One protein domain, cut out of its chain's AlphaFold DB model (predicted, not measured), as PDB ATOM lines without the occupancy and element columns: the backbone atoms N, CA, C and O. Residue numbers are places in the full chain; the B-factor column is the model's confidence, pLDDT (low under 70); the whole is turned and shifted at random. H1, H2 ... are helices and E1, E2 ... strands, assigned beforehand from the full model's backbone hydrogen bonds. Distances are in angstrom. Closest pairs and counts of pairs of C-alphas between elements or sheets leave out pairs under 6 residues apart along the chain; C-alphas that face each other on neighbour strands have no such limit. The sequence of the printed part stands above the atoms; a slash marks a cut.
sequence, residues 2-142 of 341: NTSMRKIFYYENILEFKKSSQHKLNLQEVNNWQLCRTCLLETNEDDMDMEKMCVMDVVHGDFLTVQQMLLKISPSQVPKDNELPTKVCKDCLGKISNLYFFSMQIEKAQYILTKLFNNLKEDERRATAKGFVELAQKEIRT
ATOM      1  N   ASN A   2    -124.404  67.533  43.927       33.12
ATOM      2  CA  ASN A   2    -124.539  68.310  45.168       33.12
ATOM      3  C   ASN A   2    -124.062  69.769  45.022       33.12
ATOM      4  O   ASN A   2    -122.942  70.021  44.576       33.12
ATOM      5  N   THR A   3    -124.871  70.729  45.474       38.44
ATOM      6  CA  THR A   3    -124.569  72.175  45.542       38.44
ATOM      7  C   THR A   3    -123.308  72.491  46.354       38.44
ATOM      8  O   THR A   3    -122.573  73.416  46.008       38.44
ATOM      9  N   SER A   4    -122.986  71.681  47.366       33.62
ATOM     10  CA  SER A   4    -121.748  71.811  48.150       33.62
ATOM     11  C   SER A   4    -120.481  71.508  47.344       33.62
ATOM     12  O   SER A   4    -119.449  72.125  47.587       33.62
ATOM     13  N   MET A   5    -120.554  70.634  46.333       32.59
ATOM     14  CA  MET A   5    -119.399  70.322  45.484       32.59
ATOM     15  C   MET A   5    -119.038  71.497  44.562       32.59
ATOM     16  O   MET A   5    -117.862  71.763  44.338       32.59
ATOM     17  N   ARG A   6    -120.030  72.270  44.089       41.38
ATOM     18  CA  ARG A   6    -119.782  73.471  43.265       41.38
ATOM     19  C   ARG A   6    -119.103  74.595  44.051       41.38
ATOM     20  O   ARG A   6    -118.282  75.310  43.484       41.38
ATOM     21  N   LYS A   7    -119.404  74.732  45.350       37.75
ATOM     22  CA  LYS A   7    -118.729  75.714  46.215       37.75
ATOM     23  C   LYS A   7    -117.242  75.389  46.384       37.75
ATOM     24  O   LYS A   7    -116.435  76.308  46.339       37.75
ATOM     25  N   ILE A   8    -116.869  74.114  46.512       39.78
ATOM     26  CA  ILE A   8    -115.464  73.708  46.703       39.78
ATOM     27  C   ILE A   8    -114.612  74.088  45.482       39.78
ATOM     28  O   ILE A   8    -113.605  74.770  45.645       39.78
ATOM     29  N   PHE A   9    -115.075  73.793  44.262       38.03
ATOM     30  CA  PHE A   9    -114.349  74.173  43.039       38.03
ATOM     31  C   PHE A   9    -114.216  75.691  42.843       38.03
ATOM     32  O   PHE A   9    -113.220  76.156  42.288       38.03
ATOM     33  N   TYR A  10    -115.198  76.479  43.294       48.31
ATOM     34  CA  TYR A  10    -115.122  77.943  43.250       48.31
ATOM     35  C   TYR A  10    -113.994  78.469  44.149       48.31
ATOM     36  O   TYR A  10    -113.194  79.303  43.725       48.31
ATOM     37  N   TYR A  11    -113.877  77.936  45.369       47.72
ATOM     38  CA  TYR A  11    -112.816  78.324  46.298       47.72
ATOM     39  C   TYR A  11    -111.442  77.797  45.880       47.72
ATOM     40  O   TYR A  11    -110.469  78.539  45.990       47.72
ATOM     41  N   GLU A  12    -111.339  76.572  45.364       46.47
ATOM     42  CA  GLU A  12    -110.060  76.010  44.913       46.47
ATOM     43  C   GLU A  12    -109.464  76.803  43.748       46.47
ATOM     44  O   GLU A  12    -108.290  77.159  43.816       46.47
ATOM     45  N   ASN A  13    -110.269  77.207  42.758       51.38
ATOM     46  CA  ASN A  13    -109.790  78.048  41.652       51.38
ATOM     47  C   ASN A  13    -109.355  79.448  42.120       51.38
ATOM     48  O   ASN A  13    -108.333  79.961  41.668       51.38
ATOM     49  N   ILE A  14    -110.072  80.055  43.073       55.56
ATOM     50  CA  ILE A  14    -109.666  81.338  43.677       55.56
ATOM     51  C   ILE A  14    -108.362  81.181  44.475       55.56
ATOM     52  O   ILE A  14    -107.513  82.076  44.480       55.56
ATOM     53  N   LEU A  15    -108.174  80.050  45.155       47.78
ATOM     54  CA  LEU A  15    -106.960  79.757  45.920       47.78
ATOM     55  C   LEU A  15    -105.761  79.435  45.014       47.78
ATOM     56  O   LEU A  15    -104.634  79.813  45.340       47.78
ATOM     57  N   GLU A  16    -105.977  78.792  43.869       52.03
ATOM     58  CA  GLU A  16    -104.934  78.521  42.873       52.03
ATOM     59  C   GLU A  16    -104.514  79.798  42.125       52.03
ATOM     60  O   GLU A  16    -103.317  80.059  41.944       52.03
ATOM     61  N   PHE A  17    -105.482  80.668  41.814       51.69
ATOM     62  CA  PHE A  17    -105.233  82.027  41.329       51.69
ATOM     63  C   PHE A  17    -104.404  82.839  42.341       51.69
ATOM     64  O   PHE A  17    -103.440  83.508  41.968       51.69
ATOM     65  N   LYS A  18    -104.682  82.700  43.648       49.53
ATOM     66  CA  LYS A  18    -103.873  83.299  44.730       49.53
ATOM     67  C   LYS A  18    -102.457  82.732  44.843       49.53
ATOM     68  O   LYS A  18    -101.543  83.463  45.211       49.53
ATOM     69  N   LYS A  19    -102.239  81.443  44.557       51.94
ATOM     70  CA  LYS A  19    -100.892  80.838  44.609       51.94
ATOM     71  C   LYS A  19     -99.981  81.341  43.492       51.94
ATOM     72  O   LYS A  19     -98.776  81.457  43.703       51.94
ATOM     73  N   SER A  20    -100.548  81.634  42.324       49.22
ATOM     74  CA  SER A  20     -99.812  82.140  41.158       49.22
ATOM     75  C   SER A  20     -99.552  83.651  41.221       49.22
ATOM     76  O   SER A  20     -98.578  84.131  40.642       49.22
ATOM     77  N   SER A  21    -100.335  84.395  42.004       50.38
ATOM     78  CA  SER A  21    -100.138  85.822  42.282       50.38
ATOM     79  C   SER A  21     -99.505  86.038  43.669       50.38
ATOM     80  O   SER A  21    -100.145  86.461  44.622       50.38
ATOM     81  N   GLN A  22     -98.198  85.770  43.796       44.09
ATOM     82  CA  GLN A  22     -97.390  85.935  45.027       44.09
ATOM     83  C   GLN A  22     -97.213  87.389  45.536       44.09
ATOM     84  O   GLN A  22     -96.305  87.678  46.318       44.09
ATOM     85  N   HIS A  23     -98.083  88.320  45.154       45.03
ATOM     86  CA  HIS A  23     -98.218  89.588  45.861       45.03
ATOM     87  C   HIS A  23     -99.376  89.460  46.845       45.03
ATOM     88  O   HIS A  23    -100.447  88.994  46.482       45.03
ATOM     89  N   LYS A  24     -99.135  89.833  48.109       47.16
ATOM     90  CA  LYS A  24    -100.136  89.885  49.183       47.16
ATOM     91  C   LYS A  24    -101.343  90.716  48.729       47.16
ATOM     92  O   LYS A  24    -101.380  91.916  48.971       47.16
ATOM     93  N   LEU A  25    -102.311  90.081  48.079       48.72
ATOM     94  CA  LEU A  25    -103.612  90.669  47.823       48.72
ATOM     95  C   LEU A  25    -104.303  90.738  49.179       48.72
ATOM     96  O   LEU A  25    -104.700  89.719  49.750       48.72
ATOM     97  N   ASN A  26    -104.348  91.947  49.730       49.38
ATOM     98  CA  ASN A  26    -105.177  92.259  50.873       49.38
ATOM     99  C   ASN A  26    -106.602  91.836  50.484       49.38
ATOM    100  O   ASN A  26    -107.146  92.321  49.498       49.38
ATOM    101  N   LEU A  27    -107.184  90.855  51.178       50.22
ATOM    102  CA  LEU A  27    -108.504  90.294  50.840       50.22
ATOM    103  C   LEU A  27    -109.614  91.360  50.857       50.22
ATOM    104  O   LEU A  27    -110.657  91.154  50.250       50.22
ATOM    105  N   GLN A  28    -109.371  92.488  51.534       50.44
ATOM    106  CA  GLN A  28    -110.227  93.675  51.537       50.44
ATOM    107  C   GLN A  28    -110.021  94.600  50.320       50.44
ATOM    108  O   GLN A  28    -110.876  95.436  50.062       50.44
ATOM    109  N   GLU A  29    -108.922  94.459  49.571       48.28
ATOM    110  CA  GLU A  29    -108.588  95.267  48.381       48.28
ATOM    111  C   GLU A  29    -108.780  94.516  47.062       48.28
ATOM    112  O   GLU A  29    -108.679  95.126  45.999       48.28
ATOM    113  N   VAL A  30    -109.079  93.210  47.093       53.81
ATOM    114  CA  VAL A  30    -109.626  92.549  45.906       53.81
ATOM    115  C   VAL A  30    -111.020  93.131  45.720       53.81
ATOM    116  O   VAL A  30    -111.993  92.646  46.292       53.81
ATOM    117  N   ASN A  31    -111.092  94.231  44.974       56.22
ATOM    118  CA  ASN A  31    -112.327  94.807  44.483       56.22
ATOM    119  C   ASN A  31    -113.041  93.694  43.712       56.22
ATOM    120  O   ASN A  31    -112.806  93.497  42.522       56.22
ATOM    121  N   ASN A  32    -113.938  92.962  44.383       56.50
ATOM    122  CA  ASN A  32    -114.787  91.924  43.781       56.50
ATOM    123  C   ASN A  32    -115.577  92.457  42.564       56.50
ATOM    124  O   ASN A  32    -116.169  91.695  41.806       56.50
ATOM    125  N   TRP A  33    -115.575  93.778  42.381       61.44
ATOM    126  CA  TRP A  33    -116.252  94.546  41.350       61.44
ATOM    127  C   TRP A  33    -115.461  94.637  40.035       61.44
ATOM    128  O   TRP A  33    -116.006  95.096  39.036       61.44
ATOM    129  N   GLN A  34    -114.198  94.199  40.016       79.94
ATOM    130  CA  GLN A  34    -113.357  94.166  38.816       79.94
ATOM    131  C   GLN A  34    -113.126  92.748  38.294       79.94
ATOM    132  O   GLN A  34    -112.184  92.529  37.546       79.94
ATOM    133  N   LEU A  35    -113.972  91.775  38.628       87.56
ATOM    134  CA  LEU A  35    -113.890  90.438  38.038       87.56
ATOM    135  C   LEU A  35    -114.981  90.221  36.989       87.56
ATOM    136  O   LEU A  35    -116.106  90.700  37.107       87.56
ATOM    137  N   CYS A  36    -114.665  89.437  35.965       89.31
ATOM    138  CA  CYS A  36    -115.645  88.974  35.000       89.31
ATOM    139  C   CYS A  36    -116.524  87.902  35.646       89.31
ATOM    140  O   CYS A  36    -116.033  86.872  36.103       89.31
ATOM    141  N   ARG A  37    -117.842  88.071  35.569       87.81
ATOM    142  CA  ARG A  37    -118.847  87.143  36.098       87.81
ATOM    143  C   ARG A  37    -118.677  85.703  35.615       87.81
ATOM    144  O   ARG A  37    -118.959  84.772  36.362       87.81
ATOM    145  N   THR A  38    -118.241  85.525  34.370       89.62
ATOM    146  CA  THR A  38    -118.162  84.212  33.717       89.62
ATOM    147  C   THR A  38    -116.817  83.515  33.904       89.62
ATOM    148  O   THR A  38    -116.795  82.343  34.262       89.62
ATOM    149  N   CYS A  39    -115.697  84.197  33.639       91.12
ATOM    150  CA  CYS A  39    -114.362  83.591  33.695       91.12
ATOM    151  C   CYS A  39    -113.560  83.937  34.955       91.12
ATOM    152  O   CYS A  39    -112.470  83.401  35.121       91.12
ATOM    153  N   LEU A  40    -114.076  84.821  35.819       88.69
ATOM    154  CA  LEU A  40    -113.421  85.302  37.044       88.69
ATOM    155  C   LEU A  40    -112.041  85.942  36.818       88.69
ATOM    156  O   LEU A  40    -111.268  86.086  37.759       88.69
ATOM    157  N   LEU A  41    -111.736  86.340  35.581       88.81
ATOM    158  CA  LEU A  41    -110.549  87.128  35.262       88.81
ATOM    159  C   LEU A  41    -110.796  88.603  35.569       88.81
ATOM    160  O   LEU A  41    -111.936  89.066  35.523       88.81
ATOM    161  N   GLU A  42    -109.719  89.330  35.848       88.56
ATOM    162  CA  GLU A  42    -109.764  90.776  36.047       88.56
ATOM    163  C   GLU A  42    -110.301  91.482  34.795       88.56
ATOM    164  O   GLU A  42    -109.973  91.135  33.658       88.56
ATOM    165  N   THR A  43    -111.178  92.447  35.033       87.75
ATOM    166  CA  THR A  43    -111.861  93.262  34.032       87.75
ATOM    167  C   THR A  43    -111.334  94.679  34.094       87.75
ATOM    168  O   THR A  43    -111.070  95.218  35.167       87.75
ATOM    169  N   ASN A  44    -111.224  95.296  32.928       86.50
ATOM    170  CA  ASN A  44    -110.858  96.693  32.805       86.50
ATOM    171  C   ASN A  44    -112.052  97.596  33.151       86.50
ATOM    172  O   ASN A  44    -113.208  97.166  33.214       86.50
ATOM    173  N   GLU A  45    -111.794  98.888  33.345       79.88
ATOM    174  CA  GLU A  45    -112.870  99.869  33.529       79.88
ATOM    175  C   GLU A  45    -113.831  99.887  32.330       79.88
ATOM    176  O   GLU A  45    -115.045  99.921  32.541       79.88
ATOM    177  N   ASP A  46    -113.286  99.713  31.118       80.19
ATOM    178  CA  ASP A  46    -113.994  99.646  29.831       80.19
ATOM    179  C   ASP A  46    -114.776  98.341  29.583       80.19
ATOM    180  O   ASP A  46    -115.407  98.187  28.533       80.19
ATOM    181  N   ASP A  47    -114.685  97.356  30.482       82.31
ATOM    182  CA  ASP A  47    -115.460  96.125  30.347       82.31
ATOM    183  C   ASP A  47    -116.927  96.329  30.737       82.31
ATOM    184  O   ASP A  47    -117.300  97.220  31.505       82.31
ATOM    185  N   MET A  48    -117.770  95.475  30.165       82.31
ATOM    186  CA  MET A  48    -119.205  95.694  30.058       82.31
ATOM    187  C   MET A  48    -119.922  95.362  31.362       82.31
ATOM    188  O   MET A  48    -119.728  94.294  31.945       82.31
ATOM    189  N   ASP A  49    -120.799  96.265  31.785       83.38
ATOM    190  CA  ASP A  49    -121.736  96.042  32.882       83.38
ATOM    191  C   ASP A  49    -122.923  95.205  32.378       83.38
ATOM    192  O   ASP A  49    -123.529  95.527  31.349       83.38
ATOM    193  N   MET A  50    -123.236  94.115  33.085       82.31
ATOM    194  CA  MET A  50    -124.260  93.162  32.659       82.31
ATOM    195  C   MET A  50    -125.670  93.746  32.596       82.31
ATOM    196  O   MET A  50    -126.480  93.233  31.823       82.31
ATOM    197  N   GLU A  51    -125.975  94.761  33.409       80.75
ATOM    198  CA  GLU A  51    -127.310  95.369  33.468       80.75
ATOM    199  C   GLU A  51    -127.457  96.527  32.483       80.75
ATOM    200  O   GLU A  51    -128.555  96.794  32.001       80.75
ATOM    201  N   LYS A  52    -126.352  97.205  32.158       80.69
ATOM    202  CA  LYS A  52    -126.366  98.372  31.261       80.69
ATOM    203  C   LYS A  52    -126.227  97.995  29.795       80.69
ATOM    204  O   LYS A  52    -126.667  98.748  28.930       80.69
ATOM    205  N   MET A  53    -125.574  96.873  29.502       81.31
ATOM    206  CA  MET A  53    -125.403  96.437  28.127       81.31
ATOM    207  C   MET A  53    -126.622  95.645  27.656       81.31
ATOM    208  O   MET A  53    -126.884  94.550  28.154       81.31
ATOM    209  N   CYS A  54    -127.284  96.169  26.625       81.75
ATOM    210  CA  CYS A  54    -128.368  95.495  25.922       81.75
ATOM    211  C   CYS A  54    -127.934  95.074  24.512       81.75
ATOM    212  O   CYS A  54    -127.251  95.823  23.812       81.75
ATOM    213  N   VAL A  55    -128.366  93.893  24.077       81.00
ATOM    214  CA  VAL A  55    -128.289  93.435  22.685       81.00
ATOM    215  C   VAL A  55    -129.711  93.230  22.185       81.00
ATOM    216  O   VAL A  55    -130.561  92.716  22.909       81.00
ATOM    217  N   MET A  56    -129.970  93.657  20.953       81.69
ATOM    218  CA  MET A  56    -131.261  93.453  20.310       81.69
ATOM    219  C   MET A  56    -131.430  91.976  19.951       81.69
ATOM    220  O   MET A  56    -130.616  91.400  19.225       81.69
ATOM    221  N   ASP A  57    -132.491  91.373  20.461       82.62
ATOM    222  CA  ASP A  57    -132.949  90.061  20.058       82.62
ATOM    223  C   ASP A  57    -133.712  90.186  18.743       82.62
ATOM    224  O   ASP A  57    -134.861  90.612  18.702       82.62
ATOM    225  N   VAL A  58    -133.069  89.797  17.646       75.69
ATOM    226  CA  VAL A  58    -133.685  89.830  16.313       75.69
ATOM    227  C   VAL A  58    -134.867  88.857  16.213       75.69
ATOM    228  O   VAL A  58    -135.721  89.022  15.348       75.69
ATOM    229  N   VAL A  59    -134.938  87.841  17.080       73.12
ATOM    230  CA  VAL A  59    -135.998  86.828  17.032       73.12
ATOM    231  C   VAL A  59    -137.296  87.353  17.639       73.12
ATOM    232  O   VAL A  59    -138.365  86.991  17.158       73.12
ATOM    233  N   HIS A  60    -137.227  88.155  18.702       75.25
ATOM    234  CA  HIS A  60    -138.412  88.659  19.415       75.25
ATOM    235  C   HIS A  60    -138.616  90.172  19.254       75.25
ATOM    236  O   HIS A  60    -139.672  90.685  19.596       75.25
ATOM    237  N   GLY A  61    -137.625  90.889  18.720       80.50
ATOM    238  CA  GLY A  61    -137.642  92.350  18.616       80.50
ATOM    239  C   GLY A  61    -137.326  93.073  19.931       80.50
ATOM    240  O   GLY A  61    -137.333  94.301  19.959       80.50
ATOM    241  N   ASP A  62    -137.020  92.338  21.001       85.50
ATOM    242  CA  ASP A  62    -136.773  92.892  22.331       85.50
ATOM    243  C   ASP A  62    -135.297  93.228  22.565       85.50
ATOM    244  O   ASP A  62    -134.388  92.582  22.045       85.50
ATOM    245  N   PHE A  63    -135.028  94.209  23.425       88.38
ATOM    246  CA  PHE A  63    -133.677  94.460  23.924       88.38
ATOM    247  C   PHE A  63    -133.417  93.623  25.172       88.38
ATOM    248  O   PHE A  63    -134.109  93.770  26.178       88.38
ATOM    249  N   LEU A  64    -132.388  92.778  25.119       90.94
ATOM    250  CA  LEU A  64    -132.014  91.901  26.221       90.94
ATOM    251  C   LEU A  64    -130.690  92.318  26.841       90.94
ATOM    252  O   LEU A  64    -129.701  92.530  26.139       90.94
ATOM    253  N   THR A  65    -130.646  92.366  28.167       92.38
ATOM    254  CA  THR A  65    -129.398  92.557  28.906       92.38
ATOM    255  C   THR A  65    -128.549  91.289  28.889       92.38
ATOM    256  O   THR A  65    -129.049  90.172  28.709       92.38
ATOM    257  N   VAL A  66    -127.243  91.423  29.126       90.31
ATOM    258  CA  VAL A  66    -126.339  90.262  29.248       90.31
ATOM    259  C   VAL A  66    -126.794  89.333  30.379       90.31
ATOM    260  O   VAL A  66    -126.705  88.111  30.256       90.31
ATOM    261  N   GLN A  67    -127.344  89.894  31.459       89.88
ATOM    262  CA  GLN A  67    -127.938  89.118  32.547       89.88
ATOM    263  C   GLN A  67    -129.137  88.284  32.068       89.88
ATOM    264  O   GLN A  67    -129.225  87.103  32.398       89.88
ATOM    265  N   GLN A  68    -130.037  88.865  31.270       90.38
ATOM    266  CA  GLN A  68    -131.181  88.143  30.706       90.38
ATOM    267  C   GLN A  68    -130.738  87.043  29.736       90.38
ATOM    268  O   GLN A  68    -131.260  85.932  29.807       90.38
ATOM    269  N   MET A  69    -129.734  87.302  28.890       91.19
ATOM    270  CA  MET A  69    -129.150  86.267  28.025       91.19
ATOM    271  C   MET A  69    -128.585  85.107  28.842       91.19
ATOM    272  O   MET A  69    -128.870  83.950  28.544       91.19
ATOM    273  N   LEU A  70    -127.825  85.407  29.903       89.50
ATOM    274  CA  LEU A  70    -127.279  84.394  30.805       89.50
ATOM    275  C   LEU A  70    -128.376  83.564  31.479       89.50
ATOM    276  O   LEU A  70    -128.215  82.352  31.594       89.50
ATOM    277  N   LEU A  71    -129.482  84.186  31.894       88.56
ATOM    278  CA  LEU A  71    -130.626  83.484  32.483       88.56
ATOM    279  C   LEU A  71    -131.338  82.572  31.480       88.56
ATOM    280  O   LEU A  71    -131.785  81.496  31.862       88.56
ATOM    281  N   LYS A  72    -131.425  82.977  30.208       88.25
ATOM    282  CA  LYS A  72    -132.035  82.154  29.157       88.25
ATOM    283  C   LYS A  72    -131.161  80.954  28.768       88.25
ATOM    284  O   LYS A  72    -131.689  79.878  28.523       88.25
ATOM    285  N   ILE A  73    -129.832  81.105  28.728       89.94
ATOM    286  CA  ILE A  73    -128.921  80.015  28.314       89.94
ATOM    287  C   ILE A  73    -128.450  79.113  29.458       89.94
ATOM    288  O   ILE A  73    -127.978  78.006  29.207       89.94
ATOM    289  N   SER A  74    -128.509  79.585  30.705       83.69
ATOM    290  CA  SER A  74    -128.020  78.843  31.866       83.69
ATOM    291  C   SER A  74    -129.182  78.397  32.750       83.69
ATOM    292  O   SER A  74    -129.901  79.241  33.279       83.69
ATOM    293  N   PRO A  75    -129.310  77.093  33.053       68.88
ATOM    294  CA  PRO A  75    -130.322  76.597  33.989       68.88
ATOM    295  C   PRO A  75    -130.045  77.013  35.443       68.88
ATOM    296  O   PRO A  75    -130.853  76.766  36.335       68.88
ATOM    297  N   SER A  76    -128.876  77.601  35.719       70.06
ATOM    298  CA  SER A  76    -128.546  78.104  37.050       70.06
ATOM    299  C   SER A  76    -129.004  79.554  37.148       70.06
ATOM    300  O   SER A  76    -128.448  80.406  36.455       70.06
ATOM    301  N   GLN A  77    -129.980  79.829  38.019       66.56
ATOM    302  CA  GLN A  77    -130.378  81.197  38.347       66.56
ATOM    303  C   GLN A  77    -129.128  81.991  38.721       66.56
ATOM    304  O   GLN A  77    -128.407  81.611  39.643       66.56
ATOM    305  N   VAL A  78    -128.846  83.058  37.975       66.00
ATOM    306  CA  VAL A  78    -127.796  84.010  38.325       66.00
ATOM    307  C   VAL A  78    -128.339  84.793  39.519       66.00
ATOM    308  O   VAL A  78    -129.278  85.569  39.323       66.00
ATOM    309  N   PRO A  79    -127.823  84.586  40.748       66.88
ATOM    310  CA  PRO A  79    -128.323  85.321  41.898       66.88
ATOM    311  C   PRO A  79    -128.107  86.809  41.637       66.88
ATOM    312  O   PRO A  79    -127.034  87.195  41.156       66.88
ATOM    313  N   LYS A  80    -129.127  87.617  41.934       64.38
ATOM    314  CA  LYS A  80    -129.040  89.083  41.883       64.38
ATOM    315  C   LYS A  80    -128.246  89.661  43.058       64.38
ATOM    316  O   LYS A  80    -128.046  90.866  43.114       64.38
ATOM    317  N   ASP A  81    -127.812  88.815  43.989       66.06
ATOM    318  CA  ASP A  81    -127.124  89.251  45.195       66.06
ATOM    319  C   ASP A  81    -125.797  89.953  44.862       66.06
ATOM    320  O   ASP A  81    -124.984  89.459  44.075       66.06
ATOM    321  N   ASN A  82    -125.573  91.091  45.526       61.19
ATOM    322  CA  ASN A  82    -124.440  92.011  45.343       61.19
ATOM    323  C   ASN A  82    -123.058  91.403  45.651       61.19
ATOM    324  O   ASN A  82    -122.036  92.072  45.514       61.19
ATOM    325  N   GLU A  83    -123.002  90.153  46.106       73.88
ATOM    326  CA  GLU A  83    -121.752  89.472  46.454       73.88
ATOM    327  C   GLU A  83    -120.979  88.980  45.228       73.88
ATOM    328  O   GLU A  83    -119.864  88.467  45.341       73.88
ATOM    329  N   LEU A  84    -121.578  89.108  44.047       80.19
ATOM    330  CA  LEU A  84    -121.084  88.500  42.835       80.19
ATOM    331  C   LEU A  84    -120.679  89.540  41.783       80.19
ATOM    332  O   LEU A  84    -121.265  90.621  41.736       80.19
ATOM    333  N   PRO A  85    -119.706  89.224  40.906       87.00
ATOM    334  CA  PRO A  85    -119.222  90.204  39.944       87.00
ATOM    335  C   PRO A  85    -120.322  90.652  38.970       87.00
ATOM    336  O   PRO A  85    -121.047  89.822  38.418       87.00
ATOM    337  N   THR A  86    -120.432  91.962  38.743       86.88
ATOM    338  CA  THR A  86    -121.477  92.588  37.907       86.88
ATOM    339  C   THR A  86    -121.032  92.852  36.465       86.88
ATOM    340  O   THR A  86    -121.857  93.185  35.614       86.88
ATOM    341  N   LYS A  87    -119.743  92.666  36.161       89.12
ATOM    342  CA  LYS A  87    -119.160  92.894  34.834       89.12
ATOM    343  C   LYS A  87    -118.896  91.605  34.070       89.12
ATOM    344  O   LYS A  87    -118.703  90.540  34.655       89.12
ATOM    345  N   VAL A  88    -118.821  91.707  32.749       91.00
ATOM    346  CA  VAL A  88    -118.408  90.630  31.843       91.00
ATOM    347  C   VAL A  88    -117.341  91.166  30.891       91.00
ATOM    348  O   VAL A  88    -117.516  92.216  30.274       91.00
ATOM    349  N   CYS A  89    -116.230  90.440  30.753       91.94
ATOM    350  CA  CYS A  89    -115.189  90.806  29.796       91.94
ATOM    351  C   CYS A  89    -115.657  90.578  28.349       91.94
ATOM    352  O   CYS A  89    -116.505  89.721  28.076       91.94
ATOM    353  N   LYS A  90    -115.062  91.306  27.400       90.94
ATOM    354  CA  LYS A  90    -115.430  91.259  25.969       90.94
ATOM    355  C   LYS A  90    -115.414  89.843  25.375       90.94
ATOM    356  O   LYS A  90    -116.318  89.480  24.623       90.94
ATOM    357  N   ASP A  91    -114.443  89.020  25.767       92.25
ATOM    358  CA  ASP A  91    -114.328  87.635  25.294       92.25
ATOM    359  C   ASP A  91    -115.490  86.756  25.770       92.25
ATOM    360  O   ASP A  91    -116.003  85.919  25.023       92.25
ATOM    361  N   CYS A  92    -115.905  86.922  27.028       93.25
ATOM    362  CA  CYS A  92    -117.028  86.178  27.591       93.25
ATOM    363  C   CYS A  92    -118.357  86.669  27.031       93.25
ATOM    364  O   CYS A  92    -119.211  85.842  26.725       93.25
ATOM    365  N   LEU A  93    -118.507  87.975  26.827       91.44
ATOM    366  CA  LEU A  93    -119.689  88.552  26.201       91.44
ATOM    367  C   LEU A  93    -119.948  87.949  24.816       91.44
ATOM    368  O   LEU A  93    -121.044  87.456  24.571       91.44
ATOM    369  N   GLY A  94    -118.937  87.909  23.940       91.12
ATOM    370  CA  GLY A  94    -119.096  87.324  22.604       91.12
ATOM    371  C   GLY A  94    -119.532  85.854  22.654       91.12
ATOM    372  O   GLY A  94    -120.388  85.425  21.884       91.12
ATOM    373  N   LYS A  95    -119.002  85.083  23.611       94.19
ATOM    374  CA  LYS A  95    -119.408  83.685  23.830       94.19
ATOM    375  C   LYS A  95    -120.849  83.571  24.328       94.19
ATOM    376  O   LYS A  95    -121.570  82.703  23.851       94.19
ATOM    377  N   ILE A  96    -121.261  84.436  25.256       92.69
ATOM    378  CA  ILE A  96    -122.628  84.476  25.794       92.69
ATOM    379  C   ILE A  96    -123.619  84.808  24.684       92.69
ATOM    380  O   ILE A  96    -124.583  84.070  24.508       92.69
ATOM    381  N   SER A  97    -123.367  85.861  23.905       91.38
ATOM    382  CA  SER A  97    -124.245  86.258  22.803       91.38
ATOM    383  C   SER A  97    -124.348  85.164  21.740       91.38
ATOM    384  O   SER A  97    -125.449  84.820  21.323       91.38
ATOM    385  N   ASN A  98    -123.229  84.546  21.347       92.69
ATOM    386  CA  ASN A  98    -123.252  83.449  20.376       92.69
ATOM    387  C   ASN A  98    -124.029  82.234  20.890       92.69
ATOM    388  O   ASN A  98    -124.813  81.650  20.144       92.69
ATOM    389  N   LEU A  99    -123.830  81.860  22.158       93.56
ATOM    390  CA  LEU A  99    -124.567  80.762  22.774       93.56
ATOM    391  C   LEU A  99    -126.063  81.085  22.867       93.56
ATOM    392  O   LEU A  99    -126.880  80.222  22.578       93.56
ATOM    393  N   TYR A 100    -126.415  82.329  23.201       92.88
ATOM    394  CA  TYR A 100    -127.796  82.806  23.223       92.88
ATOM    395  C   TYR A 100    -128.481  82.641  21.871       92.88
ATOM    396  O   TYR A 100    -129.496  81.951  21.776       92.88
ATOM    397  N   PHE A 101    -127.899  83.208  20.813       90.62
ATOM    398  CA  PHE A 101    -128.474  83.103  19.476       90.62
ATOM    399  C   PHE A 101    -128.567  81.650  19.015       90.62
ATOM    400  O   PHE A 101    -129.572  81.261  18.429       90.62
ATOM    401  N   PHE A 102    -127.559  80.832  19.316       93.56
ATOM    402  CA  PHE A 102    -127.594  79.411  18.997       93.56
ATOM    403  C   PHE A 102    -128.748  78.683  19.704       93.56
ATOM    404  O   PHE A 102    -129.498  77.965  19.043       93.56
ATOM    405  N   SER A 103    -128.943  78.911  21.006       91.81
ATOM    406  CA  SER A 103    -130.061  78.331  21.759       91.81
ATOM    407  C   SER A 103    -131.417  78.749  21.188       91.81
ATOM    408  O   SER A 103    -132.275  77.895  20.987       91.81
ATOM    409  N   MET A 104    -131.591  80.025  20.826       90.31
ATOM    410  CA  MET A 104    -132.833  80.504  20.200       90.31
ATOM    411  C   MET A 104    -133.110  79.832  18.850       90.31
ATOM    412  O   MET A 104    -134.254  79.491  18.547       90.31
ATOM    413  N   GLN A 105    -132.077  79.590  18.036       90.00
ATOM    414  CA  GLN A 105    -132.251  78.867  16.773       90.00
ATOM    415  C   GLN A 105    -132.643  77.401  16.997       90.00
ATOM    416  O   GLN A 105    -133.467  76.871  16.251       90.00
ATOM    417  N   ILE A 106    -132.098  76.750  18.031       93.12
ATOM    418  CA  ILE A 106    -132.499  75.388  18.409       93.12
ATOM    419  C   ILE A 106    -133.962  75.359  18.850       93.12
ATOM    420  O   ILE A 106    -134.714  74.520  18.358       93.12
ATOM    421  N   GLU A 107    -134.380  76.272  19.728       90.06
ATOM    422  CA  GLU A 107    -135.771  76.350  20.192       90.06
ATOM    423  C   GLU A 107    -136.736  76.570  19.024       90.06
ATOM    424  O   GLU A 107    -137.750  75.879  18.909       90.06
ATOM    425  N   LYS A 108    -136.376  77.455  18.087       88.62
ATOM    426  CA  LYS A 108    -137.150  77.683  16.862       88.62
ATOM    427  C   LYS A 108    -137.259  76.419  16.010       88.62
ATOM    428  O   LYS A 108    -138.351  76.071  15.560       88.62
ATOM    429  N   ALA A 109    -136.148  75.718  15.791       93.56
ATOM    430  CA  ALA A 109    -136.147  74.475  15.028       93.56
ATOM    431  C   ALA A 109    -137.001  73.397  15.712       93.56
ATOM    432  O   ALA A 109    -137.806  72.737  15.057       93.56
ATOM    433  N   GLN A 110    -136.884  73.258  17.034       93.69
ATOM    434  CA  GLN A 110    -137.672  72.313  17.820       93.69
ATOM    435  C   GLN A 110    -139.170  72.619  17.739       93.69
ATOM    436  O   GLN A 110    -139.967  71.699  17.543       93.69
ATOM    437  N   TYR A 111    -139.558  73.891  17.842       93.44
ATOM    438  CA  TYR A 111    -140.949  74.315  17.691       93.44
ATOM    439  C   TYR A 111    -141.511  73.932  16.316       93.44
ATOM    440  O   TYR A 111    -142.565  73.298  16.233       93.44
ATOM    441  N   ILE A 112    -140.783  74.246  15.237       94.56
ATOM    442  CA  ILE A 112    -141.201  73.923  13.865       94.56
ATOM    443  C   ILE A 112    -141.345  72.409  13.688       94.56
ATOM    444  O   ILE A 112    -142.371  71.944  13.193       94.56
ATOM    445  N   LEU A 113    -140.352  71.632  14.128       94.81
ATOM    446  CA  LEU A 113    -140.386  70.172  14.027       94.81
ATOM    447  C   LEU A 113    -141.552  69.571  14.817       94.81
ATOM    448  O   LEU A 113    -142.238  68.687  14.311       94.81
ATOM    449  N   THR A 114    -141.820  70.081  16.021       95.25
ATOM    450  CA  THR A 114    -142.945  69.625  16.852       95.25
ATOM    451  C   THR A 114    -144.282  69.933  16.180       95.25
ATOM    452  O   THR A 114    -145.160  69.074  16.129       95.25
ATOM    453  N   LYS A 115    -144.428  71.129  15.599       94.56
ATOM    454  CA  LYS A 115    -145.631  71.530  14.858       94.56
ATOM    455  C   LYS A 115    -145.867  70.638  13.638       94.56
ATOM    456  O   LYS A 115    -146.968  70.124  13.466       94.56
ATOM    457  N   LEU A 116    -144.837  70.408  12.821       94.00
ATOM    458  CA  LEU A 116    -144.927  69.525  11.652       94.00
ATOM    459  C   LEU A 116    -145.279  68.089  12.054       94.00
ATOM    460  O   LEU A 116    -146.133  67.464  11.432       94.00
ATOM    461  N   PHE A 117    -144.664  67.580  13.120       93.69
ATOM    462  CA  PHE A 117    -144.943  66.244  13.632       93.69
ATOM    463  C   PHE A 117    -146.389  66.086  14.122       93.69
ATOM    464  O   PHE A 117    -147.030  65.074  13.839       93.69
ATOM    465  N   ASN A 118    -146.924  67.091  14.817       92.44
ATOM    466  CA  ASN A 118    -148.314  67.079  15.267       92.44
ATOM    467  C   ASN A 118    -149.290  67.130  14.084       92.44
ATOM    468  O   ASN A 118    -150.237  66.347  14.059       92.44
ATOM    469  N   ASN A 119    -149.010  67.954  13.071       91.81
ATOM    470  CA  ASN A 119    -149.820  68.011  11.851       91.81
ATOM    471  C   ASN A 119    -149.854  66.654  11.128       91.81
ATOM    472  O   ASN A 119    -150.925  66.173  10.771       91.81
ATOM    473  N   LEU A 120    -148.699  65.989  10.988       90.06
ATOM    474  CA  LEU A 120    -148.619  64.657  10.378       90.06
ATOM    475  C   LEU A 120    -149.444  63.616  11.147       90.06
ATOM    476  O   LEU A 120    -150.158  62.820  10.538       90.06
ATOM    477  N   LYS A 121    -149.399  63.642  12.485       89.44
ATOM    478  CA  LYS A 121    -150.223  62.759  13.325       89.44
ATOM    479  C   LYS A 121    -151.718  63.017  13.160       89.44
ATOM    480  O   LYS A 121    -152.510  62.076  13.187       89.44
ATOM    481  N   GLU A 122    -152.127  64.274  13.032       86.62
ATOM    482  CA  GLU A 122    -153.531  64.607  12.786       86.62
ATOM    483  C   GLU A 122    -154.008  64.138  11.412       86.62
ATOM    484  O   GLU A 122    -155.140  63.661  11.290       86.62
ATOM    485  N   ASP A 123    -153.159  64.234  10.393       83.50
ATOM    486  CA  ASP A 123    -153.475  63.753   9.050       83.50
ATOM    487  C   ASP A 123    -153.559  62.223   9.001       83.50
ATOM    488  O   ASP A 123    -154.492  61.681   8.407       83.50
ATOM    489  N   GLU A 124    -152.675  61.511   9.707       81.94
ATOM    490  CA  GLU A 124    -152.740  60.052   9.858       81.94
ATOM    491  C   GLU A 124    -154.035  59.606  10.562       81.94
ATOM    492  O   GLU A 124    -154.728  58.687  10.108       81.94
ATOM    493  N   ARG A 125    -154.431  60.309  11.634       81.00
ATOM    494  CA  ARG A 125    -155.719  60.088  12.316       81.00
ATOM    495  C   ARG A 125    -156.908  60.362  11.393       81.00
ATOM    496  O   ARG A 125    -157.888  59.618  11.411       81.00
ATOM    497  N   ARG A 126    -156.839  61.399  10.553       78.31
ATOM    498  CA  ARG A 126    -157.889  61.698   9.563       78.31
ATOM    499  C   ARG A 126    -157.954  60.653   8.450       78.31
ATOM    500  O   ARG A 126    -159.056  60.297   8.033       78.31
ATOM    501  N   ALA A 127    -156.818  60.148   7.978       74.56
ATOM    502  CA  ALA A 127    -156.754  59.113   6.947       74.56
ATOM    503  C   ALA A 127    -157.333  57.779   7.446       74.56
ATOM    504  O   ALA A 127    -158.167  57.171   6.774       74.56
ATOM    505  N   THR A 128    -156.971  57.369   8.663       72.38
ATOM    506  CA  THR A 128    -157.508  56.157   9.304       72.38
ATOM    507  C   THR A 128    -159.003  56.272   9.617       72.38
ATOM    508  O   THR A 128    -159.751  55.328   9.356       72.38
ATOM    509  N   ALA A 129    -159.480  57.437  10.071       68.25
ATOM    510  CA  ALA A 129    -160.909  57.676  10.290       68.25
ATOM    511  C   ALA A 129    -161.729  57.632   8.985       68.25
ATOM    512  O   ALA A 129    -162.820  57.065   8.961       68.25
ATOM    513  N   LYS A 130    -161.206  58.181   7.880       65.62
ATOM    514  CA  LYS A 130    -161.881  58.138   6.569       65.62
ATOM    515  C   LYS A 130    -161.923  56.727   5.976       65.62
ATOM    516  O   LYS A 130    -162.969  56.332   5.466       65.62
ATOM    517  N   GLY A 131    -160.847  55.947   6.111       58.12
ATOM    518  CA  GLY A 131    -160.819  54.548   5.664       58.12
ATOM    519  C   GLY A 131    -161.843  53.662   6.387       58.12
ATOM    520  O   GLY A 131    -162.451  52.787   5.773       58.12
ATOM    521  N   PHE A 132    -162.107  53.931   7.670       54.09
ATOM    522  CA  PHE A 132    -163.131  53.216   8.439       54.09
ATOM    523  C   PHE A 132    -164.565  53.565   8.005       54.09
ATOM    524  O   PHE A 132    -165.431  52.692   7.948       54.09
ATOM    525  N   VAL A 133    -164.822  54.829   7.653       59.97
ATOM    526  CA  VAL A 133    -166.138  55.283   7.168       59.97
ATOM    527  C   VAL A 133    -166.451  54.716   5.778       59.97
ATOM    528  O   VAL A 133    -167.595  54.355   5.502       59.97
ATOM    529  N   GLU A 134    -165.444  54.582   4.914       55.25
ATOM    530  CA  GLU A 134    -165.617  54.032   3.567       55.25
ATOM    531  C   GLU A 134    -165.878  52.513   3.579       55.25
ATOM    532  O   GLU A 134    -166.720  52.023   2.824       55.25
ATOM    533  N   LEU A 135    -165.246  51.771   4.499       53.94
ATOM    534  CA  LEU A 135    -165.539  50.350   4.733       53.94
ATOM    535  C   LEU A 135    -166.961  50.137   5.280       53.94
ATOM    536  O   LEU A 135    -167.693  49.298   4.754       53.94
ATOM    537  N   ALA A 136    -167.397  50.950   6.246       53.03
ATOM    538  CA  ALA A 136    -168.745  50.859   6.811       53.03
ATOM    539  C   ALA A 136    -169.851  51.217   5.794       53.03
ATOM    540  O   ALA A 136    -170.915  50.598   5.780       53.03
ATOM    541  N   GLN A 137    -169.619  52.182   4.895       54.44
ATOM    542  CA  GLN A 137    -170.591  52.526   3.844       54.44
ATOM    543  C   GLN A 137    -170.676  51.476   2.727       54.44
ATOM    544  O   GLN A 137    -171.735  51.321   2.107       54.44
ATOM    545  N   LYS A 138    -169.592  50.738   2.462       50.81
ATOM    546  CA  LYS A 138    -169.578  49.676   1.448       50.81
ATOM    547  C   LYS A 138    -170.342  48.430   1.910       50.81
ATOM    548  O   LYS A 138    -171.015  47.809   1.091       50.81
ATOM    549  N   GLU A 139    -170.327  48.133   3.207       45.62
ATOM    550  CA  GLU A 139    -171.023  46.985   3.812       45.62
ATOM    551  C   GLU A 139    -172.559  47.163   3.879       45.62
ATOM    552  O   GLU A 139    -173.322  46.199   3.773       45.62
ATOM    553  N   ILE A 140    -173.042  48.411   3.935       50.72
ATOM    554  CA  ILE A 140    -174.484  48.723   3.897       50.72
ATOM    555  C   ILE A 140    -175.060  48.569   2.476       50.72
ATOM    556  O   ILE A 140    -176.213  48.166   2.324       50.72
ATOM    557  N   ARG A 141    -174.274  48.815   1.416       47.38
ATOM    558  CA  ARG A 141    -174.751  48.693   0.020       47.38
ATOM    559  C   ARG A 141    -174.855  47.255  -0.483       47.38
ATOM    560  O   ARG A 141    -175.672  46.993  -1.359       47.38
ATOM    561  N   THR A 142    -174.090  46.318   0.068       49.12
ATOM    562  CA  THR A 142    -174.176  44.894  -0.308       49.12
ATOM    563  C   THR A 142    -175.347  44.153   0.339       49.12
ATOM    564  O   THR A 142    -175.655  43.038  -0.069       49.12
TER     565      THR A 142
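AT A GLANCE: This is residues 2 to 142 of the 341 residues of the protein "ZAD domain-containing protein" of Stomoxys calcitrans (UniProt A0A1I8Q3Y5). A single long helix, H3, runs out of a small head as a long arm; residues 109 to 142 stick out from it and make the length. The head is built of the first part of H3, the short helix H2, a small hairpin of strands E1 and E2, and much loop, while helix H1 lies off to one side of it, with residues 2 to 9 and 18 to 30 standing free. The printed part has 141 residues, with three named helices and two named strands in the order H1, E1, E2, H2, H3; the sheet is antiparallel, in the order E1, E2, and the class is mostly helix. The whole is extended, with a radius of gyration of the C-alphas of 26.7 A and spans of 100 by 36 by 23 A.

HOW THE PARTS SIT: E1, residues 54 to 56, and E2, residues 63 to 65, are antiparallel neighbours and form a hairpin, with 143 degrees between their directions. N 55 and O 64 are 2.8 A apart, and N 64 and O 55 are 2.9 A apart, both within hydrogen-bond range. H2, residues 66 to 73, follows E2 by a tight link; its closest C-alphas to E1 are those of Val 66 and Cys 54, 6.5 A apart. H3, residues 90 to 141, touches H2 with residues 93 to 103 alone, the closest C-alphas being those of Ile 73 and Tyr 100, 5.9 A apart. H2 and H3 run the same way at a tilt of 37 degrees, only just steep. H3 is apart from E2, and only just apart from E1, at 8.2 A. H1, residues 3 to 20, is apart from E2, H2 and H3. Residues 48 to 49 pair with residues 87 to 88, antiparallel. Every O i to N i+4 pair is within hydrogen-bond range in H1 and H2, and 46 of 48 are in H3.

IN THESE COORDINATES: E1 begins at C-alpha 54, (-128.368, 95.495, 25.922), and spans 6.6 A; E2 spans 6.8 A. H2 spans 10.6 A. H3 spans 77.5 A, from C-alpha 90 at (-115.430, 91.259, 25.969) to C-alpha 141 at (-174.751, 48.693, 0.020). H1 begins at C-alpha 3, (-124.569, 72.175, 45.542), and spans 27.0 A.

THE WHOLE: The C-alphas farthest apart are those of Lys 24 and Thr 142, at 99.8 A. Without the stretches that stand free, 86 residues span 42 by 25 by 23 A. The printed part has no cut. The links H1 to E1, 33 residues, and H2 to H3, 16 residues, are long. The mean pLDDT of the printed part is 73.8; residues 2 to 33, 75, 77 to 82 and 129 to 142 are under 70.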